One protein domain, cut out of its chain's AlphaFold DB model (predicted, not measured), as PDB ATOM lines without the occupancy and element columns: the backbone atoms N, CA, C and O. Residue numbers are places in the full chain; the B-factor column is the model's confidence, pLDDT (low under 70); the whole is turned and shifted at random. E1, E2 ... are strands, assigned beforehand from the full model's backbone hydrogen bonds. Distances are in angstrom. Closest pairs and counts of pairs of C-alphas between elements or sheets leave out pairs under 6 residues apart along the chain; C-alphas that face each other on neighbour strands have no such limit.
ATOM      1  N   THR A1071     -37.790 -37.627  -4.706       85.12
ATOM      2  CA  THR A1071     -39.051 -37.146  -5.271       85.12
ATOM      3  C   THR A1071     -39.095 -35.629  -5.171       85.12
ATOM      4  O   THR A1071     -39.152 -35.080  -4.070       85.12
ATOM      5  N   MET A1072     -39.113 -34.948  -6.312       92.31
ATOM      6  CA  MET A1072     -39.378 -33.516  -6.350       92.31
ATOM      7  C   MET A1072     -40.817 -33.267  -5.863       92.31
ATOM      8  O   MET A1072     -41.723 -34.011  -6.245       92.31
ATOM      9  N   LYS A1073     -41.040 -32.236  -5.042       95.12
ATOM     10  CA  LYS A1073     -42.362 -31.697  -4.672       95.12
ATOM     11  C   LYS A1073     -42.231 -30.176  -4.664       95.12
ATOM     12  O   LYS A1073     -41.519 -29.656  -3.817       95.12
ATOM     13  N   VAL A1074     -42.926 -29.487  -5.566       96.38
ATOM     14  CA  VAL A1074     -42.908 -28.013  -5.667       96.38
ATOM     15  C   VAL A1074     -44.327 -27.481  -5.834       96.38
ATOM     16  O   VAL A1074     -45.147 -28.167  -6.456       96.38
ATOM     17  N   LYS A1075     -44.638 -26.300  -5.280       97.38
ATOM     18  CA  LYS A1075     -45.978 -25.695  -5.399       97.38
ATOM     19  C   LYS A1075     -45.996 -24.600  -6.465       97.38
ATOM     20  O   LYS A1075     -45.123 -23.736  -6.478       97.38
ATOM     21  N   ALA A1076     -46.994 -24.618  -7.343       97.50
ATOM     22  CA  ALA A1076     -47.223 -23.559  -8.314       97.50
ATOM     23  C   ALA A1076     -47.636 -22.267  -7.584       97.50
ATOM     24  O   ALA A1076     -48.699 -22.204  -6.969       97.50
ATOM     25  N   ILE A1077     -46.784 -21.242  -7.644       97.31
ATOM     26  CA  ILE A1077     -46.992 -19.912  -7.044       97.31
ATOM     27  C   ILE A1077     -47.598 -18.898  -8.030       97.31
ATOM     28  O   ILE A1077     -48.087 -17.855  -7.609       97.31
ATOM     29  N   SER A1078     -47.569 -19.194  -9.333       96.06
ATOM     30  CA  SER A1078     -48.297 -18.477 -10.391       96.06
ATOM     31  C   SER A1078     -48.626 -19.448 -11.529       96.06
ATOM     32  O   SER A1078     -47.876 -20.391 -11.783       96.06
ATOM     33  N   ASP A1079     -49.741 -19.207 -12.206       95.75
ATOM     34  CA  ASP A1079     -50.267 -19.930 -13.370       95.75
ATOM     35  C   ASP A1079     -50.044 -19.163 -14.696       95.75
ATOM     36  O   ASP A1079     -50.394 -19.625 -15.781       95.75
ATOM     37  N   ALA A1080     -49.438 -17.975 -14.631       92.94
ATOM     38  CA  ALA A1080     -49.066 -17.163 -15.788       92.94
ATOM     39  C   ALA A1080     -47.566 -16.830 -15.794       92.94
ATOM     40  O   ALA A1080     -46.952 -16.589 -14.747       92.94
ATOM     41  N   TRP A1081     -46.978 -16.759 -16.995       92.62
ATOM     42  CA  TRP A1081     -45.574 -16.403 -17.216       92.62
ATOM     43  C   TRP A1081     -45.430 -15.358 -18.329       92.62
ATOM     44  O   TRP A1081     -45.881 -15.567 -19.451       92.62
ATOM     45  N   ARG A1082     -44.794 -14.215 -18.026       87.56
ATOM     46  CA  ARG A1082     -44.519 -13.098 -18.965       87.56
ATOM     47  C   ARG A1082     -45.721 -12.634 -19.822       87.56
ATOM     48  O   ARG A1082     -45.524 -12.109 -20.913       87.56
ATOM     49  N   GLY A1083     -46.951 -12.780 -19.324       84.69
ATOM     50  CA  GLY A1083     -48.170 -12.414 -20.058       84.69
ATOM     51  C   GLY A1083     -48.707 -13.499 -20.998       84.69
ATOM     52  O   GLY A1083     -49.496 -13.182 -21.883       84.69
ATOM     53  N   SER A1084     -48.303 -14.762 -20.817       86.31
ATOM     54  CA  SER A1084     -49.038 -15.914 -21.350       86.31
ATOM     55  C   SER A1084     -50.489 -15.925 -20.861       86.31
ATOM     56  O   SER A1084     -50.784 -15.401 -19.784       86.31
ATOM     57  N   ASP A1085     -51.367 -16.627 -21.580       89.19
ATOM     58  CA  ASP A1085     -52.677 -16.990 -21.036       89.19
ATOM     59  C   ASP A1085     -52.504 -17.744 -19.703       89.19
ATOM     60  O   ASP A1085     -51.566 -18.537 -19.543       89.19
ATOM     61  N   ALA A1086     -53.403 -17.484 -18.755       90.88
ATOM     62  CA  ALA A1086     -53.382 -18.099 -17.434       90.88
ATOM     63  C   ALA A1086     -53.621 -19.618 -17.507       90.88
ATOM     64  O   ALA A1086     -54.368 -20.127 -18.348       90.88
ATOM     65  N   GLY A1087     -52.933 -20.358 -16.648       92.81
ATOM     66  CA  GLY A1087     -52.963 -21.811 -16.568       92.81
ATOM     67  C   GLY A1087     -52.244 -22.564 -17.687       92.81
ATOM     68  O   GLY A1087     -52.066 -23.762 -17.531       92.81
ATOM     69  N   LYS A1088     -51.759 -21.928 -18.768       96.50
ATOM     70  CA  LYS A1088     -50.912 -22.622 -19.772       96.50
ATOM     71  C   LYS A1088     -49.516 -22.968 -19.252       96.50
ATOM     72  O   LYS A1088     -48.856 -23.875 -19.758       96.50
ATOM     73  N   TYR A1089     -49.052 -22.216 -18.262       97.44
ATOM     74  CA  TYR A1089     -47.771 -22.409 -17.604       97.44
ATOM     75  C   TYR A1089     -47.995 -22.556 -16.102       97.44
ATOM     76  O   TYR A1089     -49.006 -22.126 -15.561       97.44
ATOM     77  N   PHE A1090     -47.003 -23.100 -15.417       97.31
ATOM     78  CA  PHE A1090     -46.846 -22.920 -13.982       97.31
ATOM     79  C   PHE A1090     -45.524 -22.214 -13.702       97.31
ATOM     80  O   PHE A1090     -44.567 -22.289 -14.479       97.31
ATOM     81  N   VAL A1091     -45.467 -21.557 -12.554       97.06
ATOM     82  CA  VAL A1091     -44.290 -20.901 -11.995       97.06
ATOM     83  C   VAL A1091     -44.133 -21.396 -10.562       97.06
ATOM     84  O   VAL A1091     -45.113 -21.447  -9.825       97.06
ATOM     85  N   VAL A1092     -42.921 -21.765 -10.161       96.75
ATOM     86  CA  VAL A1092     -42.571 -22.324  -8.841       96.75
ATOM     87  C   VAL A1092     -41.421 -21.517  -8.235       96.75
ATOM     88  O   VAL A1092     -40.599 -20.955  -8.971       96.75
ATOM     89  N   ASP A1093     -41.339 -21.445  -6.903       94.44
ATOM     90  CA  ASP A1093     -40.169 -20.832  -6.263       94.44
ATOM     91  C   ASP A1093     -38.919 -21.669  -6.575       94.44
ATOM     92  O   ASP A1093     -38.953 -22.902  -6.630       94.44
ATOM     93  N   ARG A1094     -37.786 -20.994  -6.778       92.31
ATOM     94  CA  ARG A1094     -36.498 -21.663  -6.966       92.31
ATOM     95  C   ARG A1094     -36.053 -22.406  -5.701       92.31
ATOM     96  O   ARG A1094     -35.322 -23.382  -5.818       92.31
ATOM     97  N   GLN A1095     -36.481 -21.962  -4.522       91.31
ATOM     98  CA  GLN A1095     -36.122 -22.560  -3.233       91.31
ATOM     99  C   GLN A1095     -36.799 -23.917  -2.988       91.31
ATOM    100  O   GLN A1095     -36.222 -24.749  -2.292       91.31
ATOM    101  N   ASP A1096     -37.956 -24.180  -3.608       91.88
ATOM    102  CA  ASP A1096     -38.622 -25.491  -3.547       91.88
ATOM    103  C   ASP A1096     -37.867 -26.561  -4.370       91.88
ATOM    104  O   ASP A1096     -38.011 -27.764  -4.136       91.88
ATOM    105  N   ILE A1097     -37.050 -26.146  -5.348       90.50
ATOM    106  CA  ILE A1097     -36.295 -27.050  -6.224       90.50
ATOM    107  C   ILE A1097     -34.915 -27.339  -5.625       90.50
ATOM    108  O   ILE A1097     -33.950 -26.604  -5.810       90.50
ATOM    109  N   ALA A1098     -34.814 -28.487  -4.954       83.94
ATOM    110  CA  ALA A1098     -33.570 -28.992  -4.367       83.94
ATOM    111  C   ALA A1098     -32.568 -29.601  -5.380       83.94
ATOM    112  O   ALA A1098     -31.525 -30.106  -4.968       83.94
ATOM    113  N   VAL A1099     -32.878 -29.607  -6.684       82.69
ATOM    114  CA  VAL A1099     -32.082 -30.265  -7.738       82.69
ATOM    115  C   VAL A1099     -31.865 -29.299  -8.900       82.69
ATOM    116  O   VAL A1099     -32.828 -28.848  -9.514       82.69
ATOM    117  N   GLU A1100     -30.611 -28.989  -9.236       84.44
ATOM    118  CA  GLU A1100     -30.321 -28.186 -10.428       84.44
ATOM    119  C   GLU A1100     -30.621 -28.977 -11.712       84.44
ATOM    120  O   GLU A1100     -30.306 -30.161 -11.819       84.44
ATOM    121  N   PHE A1101     -31.238 -28.313 -12.691       89.88
ATOM    122  CA  PHE A1101     -31.604 -28.883 -13.988       89.88
ATOM    123  C   PHE A1101     -31.360 -27.861 -15.111       89.88
ATOM    124  O   PHE A1101     -31.327 -26.642 -14.889       89.88
ATOM    125  N   GLU A1102     -31.182 -28.359 -16.331       91.69
ATOM    126  CA  GLU A1102     -30.881 -27.535 -17.499       91.69
ATOM    127  C   GLU A1102     -32.138 -26.844 -18.045       91.69
ATOM    128  O   GLU A1102     -33.255 -27.352 -17.963       91.69
ATOM    129  N   SER A1103     -31.987 -25.646 -18.612       94.44
ATOM    130  CA  SER A1103     -33.153 -24.920 -19.122       94.44
ATOM    131  C   SER A1103     -33.724 -25.632 -20.350       94.44
ATOM    132  O   SER A1103     -33.028 -25.799 -21.348       94.44
ATOM    133  N   GLY A1104     -34.987 -26.050 -20.279       95.31
ATOM    134  CA  GLY A1104     -35.653 -26.847 -21.308       95.31
ATOM    135  C   GLY A1104     -35.663 -28.360 -21.051       95.31
ATOM    136  O   GLY A1104     -36.152 -29.086 -21.919       95.31
ATOM    137  N   THR A1105     -35.182 -28.856 -19.900       95.31
ATOM    138  CA  THR A1105     -35.335 -30.275 -19.522       95.31
ATOM    139  C   THR A1105     -36.817 -30.675 -19.489       95.31
ATOM    140  O   THR A1105     -37.627 -30.021 -18.829       95.31
ATOM    141  N   THR A1106     -37.157 -31.783 -20.157       97.12
ATOM    142  CA  THR A1106     -38.446 -32.481 -20.015       97.12
ATOM    143  C   THR A1106     -38.288 -33.683 -19.085       97.12
ATOM    144  O   THR A1106     -37.353 -34.465 -19.251       97.12
ATOM    145  N   PHE A1107     -39.218 -33.887 -18.151       95.56
ATOM    146  CA  PHE A1107     -39.289 -35.101 -17.327       95.56
ATOM    147  C   PHE A1107     -40.736 -35.537 -17.064       95.56
ATOM    148  O   PHE A1107     -41.675 -34.761 -17.228       95.56
ATOM    149  N   LEU A1108     -40.934 -36.802 -16.676       96.44
ATOM    150  CA  LEU A1108     -42.253 -37.322 -16.308       96.44
ATOM    151  C   LEU A1108     -42.648 -36.815 -14.916       96.44
ATOM    152  O   LEU A1108     -41.910 -37.020 -13.950       96.44
ATOM    153  N   ALA A1109     -43.821 -36.199 -14.808       97.06
ATOM    154  CA  ALA A1109     -44.332 -35.645 -13.565       97.06
ATOM    155  C   ALA A1109     -45.836 -35.893 -13.384       97.06
ATOM    156  O   ALA A1109     -46.569 -36.271 -14.302       97.06
ATOM    157  N   MET A1110     -46.284 -35.670 -12.155       97.56
ATOM    158  CA  MET A1110     -47.667 -35.729 -11.722       97.56
ATOM    159  C   MET A1110     -48.094 -34.358 -11.203       97.56
ATOM    160  O   MET A1110     -47.382 -33.745 -10.404       97.56
ATOM    161  N   GLN A1111     -49.260 -33.909 -11.652       98.00
ATOM    162  CA  GLN A1111     -49.926 -32.699 -11.192       98.00
ATOM    163  C   GLN A1111     -51.007 -33.072 -10.173       98.00
ATOM    164  O   GLN A1111     -51.827 -33.971 -10.408       98.00
ATOM    165  N   CYS A1112     -50.994 -32.379  -9.040       98.00
ATOM    166  CA  CYS A1112     -51.779 -32.708  -7.861       98.00
ATOM    167  C   CYS A1112     -52.525 -31.484  -7.324       98.00
ATOM    168  O   CYS A1112     -51.888 -30.491  -6.980       98.00
ATOM    169  N   ARG A1113     -53.847 -31.593  -7.161       97.31
ATOM    170  CA  ARG A1113     -54.720 -30.532  -6.632       97.31
ATOM    171  C   ARG A1113     -55.522 -31.075  -5.454       97.31
ATOM    172  O   ARG A1113     -56.090 -32.160  -5.556       97.31
ATOM    173  N   GLY A1114     -55.506 -30.393  -4.307       95.56
ATOM    174  CA  GLY A1114     -56.175 -30.875  -3.082       95.56
ATOM    175  C   GLY A1114     -55.721 -32.270  -2.608       95.56
ATOM    176  O   GLY A1114     -56.486 -32.997  -1.980       95.56
ATOM    177  N   GLY A1115     -54.502 -32.694  -2.963       94.50
ATOM    178  CA  GLY A1115     -54.000 -34.051  -2.711       94.50
ATOM    179  C   GLY A1115     -54.526 -35.148  -3.647       94.50
ATOM    180  O   GLY A1115     -54.136 -36.305  -3.486       94.50
ATOM    181  N   ALA A1116     -55.358 -34.816  -4.637       95.81
ATOM    182  CA  ALA A1116     -55.775 -35.720  -5.704       95.81
ATOM    183  C   ALA A1116     -54.876 -35.574  -6.943       95.81
ATOM    184  O   ALA A1116     -54.461 -34.470  -7.295       95.81
ATOM    185  N   THR A1117     -54.605 -36.683  -7.635       97.19
ATOM    186  CA  THR A1117     -53.960 -36.668  -8.956       97.19
ATOM    187  C   THR A1117     -54.944 -36.137  -9.987       97.19
ATOM    188  O   THR A1117     -55.932 -36.815 -10.266       97.19
ATOM    189  N   ILE A1118     -54.660 -34.979 -10.584       97.50
ATOM    190  CA  ILE A1118     -55.484 -34.436 -11.677       97.50
ATOM    191  C   ILE A1118     -54.901 -34.746 -13.058       97.50
ATOM    192  O   ILE A1118     -55.654 -34.974 -13.999       97.50
ATOM    193  N   TRP A1119     -53.573 -34.846 -13.185       98.06
ATOM    194  CA  TRP A1119     -52.916 -35.175 -14.454       98.06
ATOM    195  C   TRP A1119     -51.541 -35.832 -14.238       98.06
ATOM    196  O   TRP A1119     -50.908 -35.677 -13.190       98.06
ATOM    197  N   ARG A1120     -51.074 -36.597 -15.232       97.69
ATOM    198  CA  ARG A1120     -49.738 -37.214 -15.295       97.69
ATOM    199  C   ARG A1120     -49.238 -37.180 -16.735       97.69
ATOM    200  O   ARG A1120     -49.972 -37.586 -17.631       97.69
ATOM    201  N   GLY A1121     -47.988 -36.783 -16.940       97.56
ATOM    202  CA  GLY A1121     -47.389 -36.710 -18.271       97.56
ATOM    203  C   GLY A1121     -46.012 -36.057 -18.250       97.56
ATOM    204  O   GLY A1121     -45.391 -35.927 -17.194       97.56
ATOM    205  N   GLN A1122     -45.506 -35.685 -19.422       97.81
ATOM    206  CA  GLN A1122     -44.218 -35.009 -19.539       97.81
ATOM    207  C   GLN A1122     -44.365 -33.505 -19.296       97.81
ATOM    208  O   GLN A1122     -45.297 -32.862 -19.770       97.81
ATOM    209  N   VAL A1123     -43.440 -32.941 -18.528       97.75
ATOM    210  CA  VAL A1123     -43.403 -31.525 -18.165       97.75
ATOM    211  C   VAL A1123     -42.044 -30.971 -18.551       97.75
ATOM    212  O   VAL A1123     -41.020 -31.543 -18.177       97.75
ATOM    213  N   LYS A1124     -42.037 -29.867 -19.305       97.81
ATOM    214  CA  LYS A1124     -40.819 -29.143 -19.684       97.81
ATOM    215  C   LYS A1124     -40.667 -27.904 -18.807       97.81
ATOM    216  O   LYS A1124     -41.639 -27.170 -18.615       97.81
ATOM    217  N   MET A1125     -39.465 -27.688 -18.274       96.94
ATOM    218  CA  MET A1125     -39.157 -26.593 -17.347       96.94
ATOM    219  C   MET A1125     -37.931 -25.798 -17.782       96.94
ATOM    220  O   MET A1125     -36.969 -26.350 -18.313       96.94
ATOM    221  N   TRP A1126     -37.944 -24.496 -17.504       96.44
ATOM    222  CA  TRP A1126     -36.871 -23.562 -17.826       96.44
ATOM    223  C   TRP A1126     -36.422 -22.811 -16.579       96.44
ATOM    224  O   TRP A1126     -37.233 -22.306 -15.794       96.44
ATOM    225  N   ASN A1127     -35.107 -22.659 -16.435       92.31
ATOM    226  CA  ASN A1127     -34.564 -21.648 -15.545       92.31
ATOM    227  C   ASN A1127     -34.567 -20.295 -16.281       92.31
ATOM    228  O   ASN A1127     -34.106 -20.184 -17.415       92.31
ATOM    229  N   SER A1128     -35.086 -19.240 -15.645       79.38
ATOM    230  CA  SER A1128     -35.165 -17.908 -16.272       79.38
ATOM    231  C   SER A1128     -33.803 -17.184 -16.359       79.38
ATOM    232  O   SER A1128     -33.768 -15.999 -16.686       79.38
ATOM    233  N   LEU A1129     -32.683 -17.844 -16.031       67.12
ATOM    234  CA  LEU A1129     -31.369 -17.194 -15.917       67.12
ATOM    235  C   LEU A1129     -30.685 -16.918 -17.261       67.12
ATOM    236  O   LEU A1129     -29.821 -16.047 -17.311       67.12
ATOM    237  N   GLN A1130     -31.031 -17.647 -18.327       56.25
ATOM    238  CA  GLN A1130     -30.283 -17.588 -19.591       56.25
ATOM    239  C   GLN A1130     -30.421 -16.250 -20.345       56.25
ATOM    240  O   GLN A1130     -29.518 -15.904 -21.101       56.25
ATOM    241  N   ASP A1131     -31.474 -15.463 -20.092       50.03
ATOM    242  CA  ASP A1131     -31.698 -14.181 -20.780       50.03
ATOM    243  C   ASP A1131     -30.838 -13.017 -20.242       50.03
ATOM    244  O   ASP A1131     -30.562 -12.071 -20.978       50.03
ATOM    245  N   LEU A1132     -30.476 -13.011 -18.948       53.12
ATOM    246  CA  LEU A1132     -29.977 -11.807 -18.255       53.12
ATOM    247  C   LEU A1132     -28.870 -12.118 -17.231       53.12
ATOM    248  O   LEU A1132     -29.109 -12.224 -16.026       53.12
ATOM    249  N   ASP A1133     -27.629 -12.171 -17.719       51.31
ATOM    250  CA  ASP A1133     -26.416 -12.522 -16.959       51.31
ATOM    251  C   ASP A1133     -26.206 -11.703 -15.662       51.31
ATOM    252  O   ASP A1133     -25.757 -12.228 -14.641       51.31
ATOM    253  N   TRP A1134     -26.606 -10.427 -15.659       54.22
ATOM    254  CA  TRP A1134     -26.471  -9.532 -14.503       54.22
ATOM    255  C   TRP A1134     -27.463  -9.823 -13.360       54.22
ATOM    256  O   TRP A1134     -27.231  -9.387 -12.230       54.22
ATOM    257  N   MET A1135     -28.536 -10.585 -13.607       48.81
ATOM    258  CA  MET A1135     -29.568 -10.902 -12.606       48.81
ATOM    259  C   MET A1135     -29.297 -12.170 -11.782       48.81
ATOM    260  O   MET A1135     -30.127 -12.543 -10.959       48.81
ATOM    261  N   LYS A1136     -28.107 -12.783 -11.886       51.62
ATOM    262  CA  LYS A1136     -27.677 -13.973 -11.108       51.62
ATOM    263  C   LYS A1136     -27.769 -13.862  -9.568       51.62
ATOM    264  O   LYS A1136     -27.539 -14.854  -8.884       51.62
ATOM    265  N   LYS A1137     -28.079 -12.684  -9.011       52.38
ATOM    266  CA  LYS A1137     -28.314 -12.453  -7.569       52.38
ATOM    267  C   LYS A1137     -29.790 -12.320  -7.175       52.38
ATOM    268  O   LYS A1137     -30.079 -12.281  -5.984       52.38
ATOM    269  N   VAL A1138     -30.706 -12.234  -8.137       58.12
ATOM    270  CA  VAL A1138     -32.152 -12.238  -7.887       58.12
ATOM    271  C   VAL A1138     -32.649 -13.662  -8.098       58.12
ATOM    272  O   VAL A1138     -32.398 -14.259  -9.146       58.12
ATOM    273  N   THR A1139     -33.364 -14.218  -7.122       71.81
ATOM    274  CA  THR A1139     -34.033 -15.520  -7.234       71.81
ATOM    275  C   THR A1139     -35.241 -15.411  -8.164       71.81
ATOM    276  O   THR A1139     -36.386 -15.417  -7.722       71.81
ATOM    277  N   MET A1140     -34.984 -15.277  -9.469       78.00
ATOM    278  CA  MET A1140     -36.038 -15.387 -10.473       78.00
ATOM    279  C   MET A1140     -36.678 -16.777 -10.373       78.00
ATOM    280  O   MET A1140     -35.940 -17.771 -10.313       78.00
ATOM    281  N   PRO A1141     -38.018 -16.858 -10.352       91.56
ATOM    282  CA  PRO A1141     -38.708 -18.124 -10.222       91.56
ATOM    283  C   PRO A1141     -38.529 -18.967 -11.485       91.56
ATOM    284  O   PRO A1141     -38.133 -18.492 -12.557       91.56
ATOM    285  N   ILE A1142     -38.810 -20.250 -11.333       95.38
ATOM    286  CA  ILE A1142     -38.694 -21.248 -12.390       95.38
ATOM    287  C   ILE A1142     -40.078 -21.473 -12.988       95.38
ATOM    288  O   ILE A1142     -41.067 -21.441 -12.264       95.38
ATOM    289  N   HIS A1143     -40.161 -21.682 -14.300       96.69
ATOM    290  CA  HIS A1143     -41.437 -21.878 -14.989       96.69
ATOM    291  C   HIS A1143     -41.422 -23.137 -15.854       96.69
ATOM    292  O   HIS A1143     -40.362 -23.612 -16.271       96.69
ATOM    293  N   GLY A1144     -42.603 -23.674 -16.132       97.25
ATOM    294  CA  GLY A1144     -42.780 -24.847 -16.974       97.25
ATOM    295  C   GLY A1144     -44.197 -24.984 -17.510       97.25
ATOM    296  O   GLY A1144     -45.054 -24.142 -17.252       97.25
ATOM    297  N   ARG A1145     -44.425 -26.044 -18.284       97.56
ATOM    298  CA  ARG A1145     -45.731 -26.418 -18.854       97.56
ATOM    299  C   ARG A1145     -45.786 -27.922 -19.131       97.56
ATOM    300  O   ARG A1145     -44.749 -28.592 -19.117       97.56
ATOM    301  N   LYS A1146     -46.977 -28.435 -19.450       97.94
ATOM    302  CA  LYS A1146     -47.149 -29.769 -20.056       97.94
ATOM    303  C   LYS A1146     -46.410 -29.819 -21.395       97.94
ATOM    304  O   LYS A1146     -46.233 -28.783 -22.038       97.94
ATOM    305  N   ASP A1147     -45.910 -30.985 -21.773       97.31
ATOM    306  CA  ASP A1147     -45.091 -31.219 -22.963       97.31
ATOM    307  C   ASP A1147     -45.484 -32.583 -23.567       97.31
ATOM    308  O   ASP A1147     -45.634 -33.539 -22.802       97.31
ATOM    309  N   PRO A1148     -45.656 -32.721 -24.896       96.94
ATOM    310  CA  PRO A1148     -45.460 -31.724 -25.960       96.94
ATOM    311  C   PRO A1148     -46.450 -30.533 -25.941       96.94
ATOM    312  O   PRO A1148     -47.363 -30.469 -25.123       96.94
ATOM    313  N   TRP A1149     -46.188 -29.520 -26.781       94.19
ATOM    314  CA  TRP A1149     -46.866 -28.205 -26.752       94.19
ATOM    315  C   TRP A1149     -48.369 -28.265 -27.075       94.19
ATOM    316  O   TRP A1149     -49.140 -27.434 -26.609       94.19
ATOM    317  N   ASP A1150     -48.789 -29.244 -27.867       95.38
ATOM    318  CA  ASP A1150     -50.179 -29.513 -28.240       95.38
ATOM    319  C   ASP A1150     -51.060 -29.973 -27.062       95.38
ATOM    320  O   ASP A1150     -52.280 -29.937 -27.177       95.38
ATOM    321  N   GLN A1151     -50.465 -30.334 -25.919       93.50
ATOM    322  CA  GLN A1151     -51.172 -30.707 -24.684       93.50
ATOM    323  C   GLN A1151     -51.300 -29.541 -23.682       93.50
ATOM    324  O   GLN A1151     -51.287 -29.784 -22.476       93.50
ATOM    325  N   VAL A1152     -51.322 -28.289 -24.160       96.75
ATOM    326  CA  VAL A1152     -51.228 -27.075 -23.325       96.75
ATOM    327  C   VAL A1152     -52.462 -26.182 -23.496       96.75
ATOM    328  O   VAL A1152     -52.550 -25.368 -24.423       96.75
ATOM    329  N   GLU A1153     -53.405 -26.305 -22.568       96.50
ATOM    330  CA  GLU A1153     -54.685 -25.589 -22.560       96.50
ATOM    331  C   GLU A1153     -54.726 -24.438 -21.532       96.50
ATOM    332  O   GLU A1153     -53.886 -24.313 -20.642       96.50
ATOM    333  N   VAL A1154     -55.694 -23.529 -21.676       96.12
ATOM    334  CA  VAL A1154     -55.925 -22.440 -20.705       96.12
ATOM    335  C   VAL A1154     -56.577 -23.035 -19.456       96.12
ATOM    336  O   VAL A1154     -57.564 -23.756 -19.573       96.12
ATOM    337  N   GLY A1155     -56.050 -22.726 -18.270       95.38
ATOM    338  CA  GLY A1155     -56.485 -23.355 -17.012       95.38
ATOM    339  C   GLY A1155     -55.895 -24.749 -16.740       95.38
ATOM    340  O   GLY A1155     -56.326 -25.414 -15.800       95.38
ATOM    341  N   ASP A1156     -54.902 -25.196 -17.520       96.44
ATOM    342  CA  ASP A1156     -54.210 -26.473 -17.294       96.44
ATOM    343  C   ASP A1156     -53.571 -26.578 -15.902       96.44
ATOM    344  O   ASP A1156     -53.523 -27.672 -15.340       96.44
ATOM    345  N   TRP A1157     -53.072 -25.456 -15.377       97.69
ATOM    346  CA  TRP A1157     -52.444 -25.277 -14.068       97.69
ATOM    347  C   TRP A1157     -53.188 -24.214 -13.259       97.69
ATOM    348  O   TRP A1157     -53.633 -23.211 -13.810       97.69
ATOM    349  N   GLU A1158     -53.280 -24.405 -11.945       97.44
ATOM    350  CA  GLU A1158     -53.822 -23.417 -11.004       97.44
ATOM    351  C   GLU A1158     -52.807 -23.100  -9.899       97.44
ATOM    352  O   GLU A1158     -51.979 -23.934  -9.517       97.44
ATOM    353  N   VAL A1159     -52.882 -21.885  -9.351       96.94
ATOM    354  CA  VAL A1159     -52.051 -21.482  -8.209       96.94
ATOM    355  C   VAL A1159     -52.384 -22.359  -7.003       96.94
ATOM    356  O   VAL A1159     -53.524 -22.416  -6.548       96.94
ATOM    357  N   GLY A1160     -51.367 -23.036  -6.477       97.00
ATOM    358  CA  GLY A1160     -51.494 -24.032  -5.421       97.00
ATOM    359  C   GLY A1160     -51.371 -25.486  -5.887       97.00
ATOM    360  O   GLY A1160     -51.212 -26.355  -5.029       97.00
ATOM    361  N   ASP A1161     -51.370 -25.766  -7.196       98.06
ATOM    362  CA  ASP A1161     -51.081 -27.110  -7.710       98.06
ATOM    363  C   ASP A1161     -49.680 -27.580  -7.296       98.06
ATOM    364  O   ASP A1161     -48.700 -26.835  -7.364       98.06
ATOM    365  N   TYR A1162     -49.563 -28.849  -6.912       97.62
ATOM    366  CA  TYR A1162     -48.276 -29.496  -6.678       97.62
ATOM    367  C   TYR A1162     -47.806 -30.251  -7.917       97.62
ATOM    368  O   TYR A1162     -48.496 -31.141  -8.417       97.62
ATOM    369  N   LEU A1163     -46.582 -29.958  -8.349       97.31
ATOM    370  CA  LEU A1163     -45.840 -30.755  -9.321       97.31
ATOM    371  C   LEU A1163     -44.922 -31.721  -8.561       97.31
ATOM    372  O   LEU A1163     -44.120 -31.300  -7.720       97.31
ATOM    373  N   THR A1164     -45.020 -33.022  -8.846       96.69
ATOM    374  CA  THR A1164     -44.175 -34.034  -8.200       96.69
ATOM    375  C   THR A1164     -43.727 -35.156  -9.131       96.69
ATOM    376  O   THR A1164     -44.451 -35.556 -10.037       96.69
ATOM    377  N   THR A1165     -42.532 -35.700  -8.881       95.44
ATOM    378  CA  THR A1165     -42.052 -36.958  -9.489       95.44
ATOM    379  C   THR A1165     -42.347 -38.189  -8.617       95.44
ATOM    380  O   THR A1165     -41.959 -39.304  -8.962       95.44
ATOM    381  N   GLY A1166     -43.031 -38.009  -7.480       91.56
ATOM    382  CA  GLY A1166     -43.453 -39.090  -6.590       91.56
ATOM    383  C   GLY A1166     -44.644 -39.902  -7.113       91.56
ATOM    384  O   GLY A1166     -45.366 -39.496  -8.017       91.56
ATOM    385  N   ILE A1167     -44.871 -41.072  -6.506       90.06
ATOM    386  CA  ILE A1167     -45.954 -42.001  -6.887       90.06
ATOM    387  C   ILE A1167     -47.321 -41.539  -6.339       90.06
ATOM    388  O   ILE A1167     -48.366 -41.811  -6.938       90.06
ATOM    389  N   VAL A1168     -47.314 -40.824  -5.209       92.88
ATOM    390  CA  VAL A1168     -48.496 -40.382  -4.453       92.88
ATOM    391  C   VAL A1168     -48.534 -38.856  -4.417       92.88
ATOM    392  O   VAL A1168     -47.503 -38.224  -4.194       92.88
ATOM    393  N   CYS A1169     -49.709 -38.262  -4.631       95.75
ATOM    394  CA  CYS A1169     -49.865 -36.815  -4.516       95.75
ATOM    395  C   CYS A1169     -49.671 -36.347  -3.068       95.75
ATOM    396  O   CYS A1169     -50.229 -36.956  -2.149       95.75
ATOM    397  N   PRO A1170     -48.919 -35.257  -2.840       91.31
ATOM    398  CA  PRO A1170     -48.831 -34.662  -1.522       91.31
ATOM    399  C   PRO A1170     -50.183 -34.073  -1.128       91.31
ATOM    400  O   PRO A1170     -50.832 -33.400  -1.927       91.31
ATOM    401  N   LYS A1171     -50.564 -34.279   0.128       86.88
ATOM    402  CA  LYS A1171     -51.553 -33.425   0.785       86.88
ATOM    403  C   LYS A1171     -50.852 -32.146   1.260       86.88
ATOM    404  O   LYS A1171     -49.628 -32.155   1.456       86.88
ATOM    405  N   ASP A1172     -51.632 -31.077   1.366       66.94
ATOM    406  CA  ASP A1172     -51.307 -29.916   2.201       66.94
ATOM    407  C   ASP A1172     -51.445 -30.292   3.688       66.94
ATOM    408  O   ASP A1172     -52.344 -31.116   3.992       66.94
TER     409      ASP A1172
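Overview. This is residues 1071 to 1172 of the 1172 residues of a protein of Symbiodinium natans (UniProt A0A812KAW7). Little regular structure, but a small closed barrel of six antiparallel strands forms the core, with long loops round it; loop 1127 to 1141 reaches 24 A from the mean of the C-alphas. Round the ring run E1, E2, E5, E4, E3, E6. The 102 printed residues, 38 in named strands, are all strand by class and compact, with radius of gyration of the C-alphas 13.0 A and spans 40 by 27 by 21 A.

Along the chain. E4, residues 1116 to 1126, 25.5 A, bends by 77 degrees at 1121; E3, 1105 to 1113, 23.3 A, by 67 degrees at 1108. E5 is 1142 to 1147, E2 1090 to 1092. E1, 1073 to 1078, begins at (-42.362, -31.697, -4.672); E6, 1162 to 1164, ends at (-44.175, -34.034, -8.200).

Arrangement. E3, E4, E5 form a meander, successive antiparallel neighbours; N 1109 and O 1121 are 2.9 A apart, N 1126 and O 1143 2.9 A. E2 to E5 and E3 to E6 are Greek keys, first strand beside fourth: N 1090 and O 1144, 2.9 A; N 1110 and O 1164, 2.8 A. E1 pairs with E6 over 1073 to 1075 and E2 over 1076 to 1078.

Size, cuts and confidence. The printed part has no cut. The E3 to E4 link is tight, the others long. Residues 1129 to 1138 and 1172 have pLDDT under 70.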